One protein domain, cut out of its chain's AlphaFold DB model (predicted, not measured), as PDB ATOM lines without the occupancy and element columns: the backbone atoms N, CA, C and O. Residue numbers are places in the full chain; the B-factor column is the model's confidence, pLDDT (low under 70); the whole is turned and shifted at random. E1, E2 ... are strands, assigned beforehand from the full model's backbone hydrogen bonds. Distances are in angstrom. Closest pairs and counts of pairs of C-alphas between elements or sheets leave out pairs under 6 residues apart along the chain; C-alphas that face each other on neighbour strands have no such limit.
ATOM      1  N   MET A   6     124.813 145.330 172.626       90.31
ATOM      2  CA  MET A   6     124.031 144.638 171.603       90.31
ATOM      3  C   MET A   6     123.939 143.162 171.982       90.31
ATOM      4  O   MET A   6     124.896 142.607 172.527       90.31
ATOM      5  N   ASP A   7     122.804 142.531 171.714       89.38
ATOM      6  CA  ASP A   7     122.632 141.095 171.904       89.38
ATOM      7  C   ASP A   7     123.167 140.269 170.717       89.38
ATOM      8  O   ASP A   7     123.722 140.794 169.749       89.38
ATOM      9  N   GLU A   8     123.010 138.946 170.800       92.69
ATOM     10  CA  GLU A   8     123.449 137.999 169.764       92.69
ATOM     11  C   GLU A   8     122.702 138.163 168.427       92.69
ATOM     12  O   GLU A   8     123.201 137.722 167.390       92.69
ATOM     13  N   PHE A   9     121.531 138.805 168.433       93.06
ATOM     14  CA  PHE A   9     120.710 139.068 167.249       93.06
ATOM     15  C   PHE A   9     120.981 140.453 166.641       93.06
ATOM     16  O   PHE A   9     120.458 140.765 165.570       93.06
ATOM     17  N   GLY A  10     121.846 141.254 167.273       91.75
ATOM     18  CA  GLY A  10     122.170 142.616 166.852       91.75
ATOM     19  C   GLY A  10     121.182 143.671 167.355       91.75
ATOM     20  O   GLY A  10     121.250 144.818 166.905       91.75
ATOM     21  N   ASP A  11     120.298 143.313 168.286       91.25
ATOM     22  CA  ASP A  11     119.358 144.230 168.918       91.25
ATOM     23  C   ASP A  11     119.999 144.924 170.123       91.25
ATOM     24  O   ASP A  11     120.790 144.358 170.882       91.25
ATOM     25  N   ARG A  12     119.650 146.199 170.317       89.44
ATOM     26  CA  ARG A  12     120.181 146.999 171.423       89.44
ATOM     27  C   ARG A  12     119.537 146.592 172.744       89.44
ATOM     28  O   ARG A  12     118.327 146.741 172.921       89.44
ATOM     29  N   GLN A  13     120.369 146.248 173.719       90.50
ATOM     30  CA  GLN A  13     119.956 146.118 175.109       90.50
ATOM     31  C   GLN A  13     119.769 147.505 175.733       90.50
ATOM     32  O   GLN A  13     120.635 148.383 175.649       90.50
ATOM     33  N   VAL A  14     118.590 147.730 176.313       89.62
ATOM     34  CA  VAL A  14     118.186 149.019 176.885       89.62
ATOM     35  C   VAL A  14     117.987 148.865 178.385       89.62
ATOM     36  O   VAL A  14     117.269 147.970 178.836       89.62
ATOM     37  N   ASP A  15     118.611 149.768 179.135       91.19
ATOM     38  CA  ASP A  15     118.370 149.951 180.561       91.19
ATOM     39  C   ASP A  15     117.195 150.909 180.769       91.19
ATOM     40  O   ASP A  15     117.069 151.929 180.082       91.19
ATOM     41  N   PHE A  16     116.348 150.606 181.750       92.25
ATOM     42  CA  PHE A  16     115.186 151.429 182.089       92.25
ATOM     43  C   PHE A  16     115.325 151.994 183.499       92.25
ATOM     44  O   PHE A  16     115.831 151.327 184.393       92.25
ATOM     45  N   ALA A  17     114.841 153.214 183.721       92.94
ATOM     46  CA  ALA A  17     114.789 153.831 185.042       92.94
ATOM     47  C   ALA A  17     113.330 154.044 185.456       92.94
ATOM     48  O   ALA A  17     112.552 154.644 184.711       92.94
ATOM     49  N   VAL A  18     112.976 153.571 186.648       94.00
ATOM     50  CA  VAL A  18     111.661 153.771 187.256       94.00
ATOM     51  C   VAL A  18     111.746 154.946 188.215       94.00
ATOM     52  O   VAL A  18     112.544 154.954 189.158       94.00
ATOM     53  N   TRP A  19     110.908 155.938 187.947       93.31
ATOM     54  CA  TRP A  19     110.757 157.129 188.762       93.31
ATOM     55  C   TRP A  19     109.572 156.942 189.693       93.31
ATOM     56  O   TRP A  19     108.519 156.478 189.261       93.31
ATOM     57  N   ASP A  20     109.749 157.318 190.950       92.88
ATOM     58  CA  ASP A  20     108.686 157.297 191.945       92.88
ATOM     59  C   ASP A  20     108.838 158.501 192.882       92.88
ATOM     60  O   ASP A  20     109.900 159.138 192.946       92.88
ATOM     61  N   THR A  21     107.763 158.845 193.580       90.38
ATOM     62  CA  THR A  21     107.774 159.902 194.587       90.38
ATOM     63  C   THR A  21     108.557 159.433 195.806       90.38
ATOM     64  O   THR A  21     108.173 158.458 196.443       90.38
ATOM     65  N   VAL A  22     109.642 160.124 196.161       86.25
ATOM     66  CA  VAL A  22     110.408 159.805 197.385       86.25
ATOM     67  C   VAL A  22     109.751 160.433 198.612       86.25
ATOM     68  O   VAL A  22     109.771 159.856 199.696       86.25
ATOM     69  N   ASN A  23     109.144 161.606 198.431       84.12
ATOM     70  CA  ASN A  23     108.433 162.327 199.472       84.12
ATOM     71  C   ASN A  23     107.050 162.751 198.953       84.12
ATOM     72  O   ASN A  23     106.930 163.517 197.996       84.12
ATOM     73  N   ILE A  24     106.011 162.223 199.600       83.06
ATOM     74  CA  ILE A  24     104.604 162.427 199.233       83.06
ATOM     75  C   ILE A  24     104.167 163.879 199.493       83.06
ATOM     76  O   ILE A  24     103.327 164.402 198.767       83.06
ATOM     77  N   GLU A  25     104.746 164.545 200.494       85.06
ATOM     78  CA  GLU A  25     104.386 165.917 200.870       85.06
ATOM     79  C   GLU A  25     104.981 166.952 199.912       85.06
ATOM     80  O   GLU A  25     104.334 167.950 199.595       85.06
ATOM     81  N   THR A  26     106.205 166.717 199.432       87.12
ATOM     82  CA  THR A  26     106.874 167.625 198.486       87.12
ATOM     83  C   THR A  26     106.537 167.314 197.029       87.12
ATOM     84  O   THR A  26     106.722 168.177 196.170       87.12
ATOM     85  N   GLY A  27     106.048 166.103 196.734       85.19
ATOM     86  CA  GLY A  27     105.759 165.650 195.371       85.19
ATOM     87  C   GLY A  27     107.015 165.458 194.516       85.19
ATOM     88  O   GLY A  27     106.951 165.541 193.290       85.19
ATOM     89  N   GLU A  28     108.171 165.250 195.148       90.44
ATOM     90  CA  GLU A  28     109.446 165.122 194.451       90.44
ATOM     91  C   GLU A  28     109.635 163.712 193.876       90.44
ATOM     92  O   GLU A  28     109.635 162.715 194.605       90.44
ATOM     93  N   PHE A  29     109.850 163.646 192.562       91.31
ATOM     94  CA  PHE A  29     110.135 162.411 191.840       91.31
ATOM     95  C   PHE A  29     111.636 162.187 191.708       91.31
ATOM     96  O   PHE A  29     112.366 163.052 191.219       91.31
ATOM     97  N   GLN A  30     112.091 160.990 192.066       92.44
ATOM     98  CA  GLN A  30     113.467 160.563 191.831       92.44
ATOM     99  C   GLN A  30     113.487 159.136 191.282       92.44
ATOM    100  O   GLN A  30     112.520 158.384 191.388       92.44
ATOM    101  N   VAL A  31     114.615 158.748 190.694       92.75
ATOM    102  CA  VAL A  31     114.824 157.369 190.242       92.75
ATOM    103  C   VAL A  31     114.951 156.457 191.460       92.75
ATOM    104  O   VAL A  31     115.899 156.587 192.236       92.75
ATOM    105  N   VAL A  32     114.017 155.525 191.624       93.75
ATOM    106  CA  VAL A  32     114.006 154.568 192.744       93.75
ATOM    107  C   VAL A  32     114.557 153.213 192.313       93.75
ATOM    108  O   VAL A  32     115.250 152.558 193.086       93.75
ATOM    109  N   CYS A  33     114.327 152.819 191.060       94.12
ATOM    110  CA  CYS A  33     114.801 151.551 190.513       94.12
ATOM    111  C   CYS A  33     115.422 151.740 189.133       94.12
ATOM    112  O   CYS A  33     114.951 152.559 188.344       94.12
ATOM    113  N   VAL A  34     116.445 150.950 188.823       93.88
ATOM    114  CA  VAL A  34     117.014 150.844 187.480       93.88
ATOM    115  C   VAL A  34     117.000 149.379 187.065       93.88
ATOM    116  O   VAL A  34     117.520 148.519 187.769       93.88
ATOM    117  N   TYR A  35     116.397 149.093 185.919       93.50
ATOM    118  CA  TYR A  35     116.502 147.802 185.262       93.50
ATOM    119  C   TYR A  35     117.821 147.738 184.499       93.50
ATOM    120  O   TYR A  35     118.022 148.507 183.556       93.50
ATOM    121  N   ASN A  36     118.692 146.823 184.914       91.25
ATOM    122  CA  ASN A  36     119.934 146.514 184.225       91.25
ATOM    123  C   ASN A  36     119.668 145.404 183.200       91.25
ATOM    124  O   ASN A  36     119.294 144.287 183.576       91.25
ATOM    125  N   SER A  37     119.845 145.719 181.919       88.38
ATOM    126  CA  SER A  37     119.573 144.811 180.802       88.38
ATOM    127  C   SER A  37     120.551 143.636 180.758       88.38
ATOM    128  O   SER A  37     120.125 142.494 180.578       88.38
ATOM    129  N   SER A  38     121.833 143.892 181.034       84.69
ATOM    130  CA  SER A  38     122.904 142.890 181.013       84.69
ATOM    131  C   SER A  38     122.695 141.818 182.087       84.69
ATOM    132  O   SER A  38     122.856 140.623 181.837       84.69
ATOM    133  N   LEU A  39     122.291 142.236 183.291       87.25
ATOM    134  CA  LEU A  39     121.988 141.344 184.417       87.25
ATOM    135  C   LEU A  39     120.540 140.835 184.407       87.25
ATOM    136  O   LEU A  39     120.215 139.920 185.164       87.25
ATOM    137  N   LYS A  40     119.671 141.428 183.578       89.25
ATOM    138  CA  LYS A  40     118.216 141.197 183.540       89.25
ATOM    139  C   LYS A  40     117.563 141.308 184.919       89.25
ATOM    140  O   LYS A  40     116.702 140.507 185.286       89.25
ATOM    141  N   GLN A  41     117.998 142.291 185.703       92.25
ATOM    142  CA  GLN A  41     117.567 142.478 187.088       92.25
ATOM    143  C   GLN A  41     117.178 143.925 187.373       92.25
ATOM    144  O   GLN A  41     117.768 144.874 186.858       92.25
ATOM    145  N   LEU A  42     116.179 144.076 188.242       91.75
ATOM    146  CA  LEU A  42     115.779 145.350 188.821       91.75
ATOM    147  C   LEU A  42     116.679 145.649 190.020       91.75
ATOM    148  O   LEU A  42     116.627 144.954 191.034       91.75
ATOM    149  N   VAL A  43     117.503 146.686 189.901       92.38
ATOM    150  CA  VAL A  43     118.399 147.155 190.957       92.38
ATOM    151  C   VAL A  43     117.741 148.340 191.659       92.38
ATOM    152  O   VAL A  43     117.405 149.348 191.032       92.38
ATOM    153  N   MET A  44     117.515 148.214 192.965       92.75
ATOM    154  CA  MET A  44     117.023 149.316 193.796       92.75
ATOM    155  C   MET A  44     118.154 150.311 194.060       92.75
ATOM    156  O   MET A  44     119.288 149.906 194.315       92.75
ATOM    157  N   GLN A  45     117.849 151.606 194.005       90.88
ATOM    158  CA  GLN A  45     118.804 152.649 194.371       90.88
ATOM    159  C   GLN A  45     118.990 152.699 195.893       90.88
ATOM    160  O   GLN A  45     118.036 152.511 196.650       90.88
TER     161      GLN A  45
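What this domain is: This is residues 6 to 45 of the 184 residues of an uncharacterized protein of Perca flavescens (UniProt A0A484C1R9). The model is a narrow rod: a long hairpin of E1 and E2, with the short strand E3 folded back beside the later part of E2 as the third strand of one small sheet. Residues 6 to 15, a lead-in with no named element, make the end of the rod away from the E1-E2 turn. The printed part has 40 residues with three named strands, E1, E2 and E3 along the chain, and no named helix; the class is all strand. The sheet's order is E1, E2, E3, all antiparallel, a meander, each strand the antiparallel neighbour of the one before. The whole is only just extended, close to loose, with a radius of gyration of the C-alphas of 13.8 A and spans of 46 by 14 by 7 A.

How they stand to each other: E1, residues 16 to 23, and E2, residues 28 to 36, form a hairpin with 149 degrees between their directions. Their C-alphas 19 and 31 face each other at 4.3 A, and N 18 and O 33, 2.8 A apart, are within hydrogen-bond range. E2 and E3, residues 41 to 44, form a second hairpin, also at 149 degrees. C-alphas 35 and 42 face each other at 4.4 A, and N 43 and O 34 are within hydrogen-bond range at 2.8 A. E1 and E3 are edge strands; E2 is the inner strand.

Where its parts are: E1 begins with C-alpha 16 at (115.186, 151.429, 182.089) and is 21.6 A long from first to last C-alpha. E2 measures 23.7 A. E3 measures 9.6 A and ends with C-alpha 44 at (117.023, 149.316, 193.796).

The domain as a whole: The C-alphas of Phe 9 and Glu 25 are the two farthest apart, at 46.0 A. The printed part has no cut, and both links between strands are tight, with 4 residues each. The mean pLDDT of the printed part is 90.5, and no printed residue is under 70.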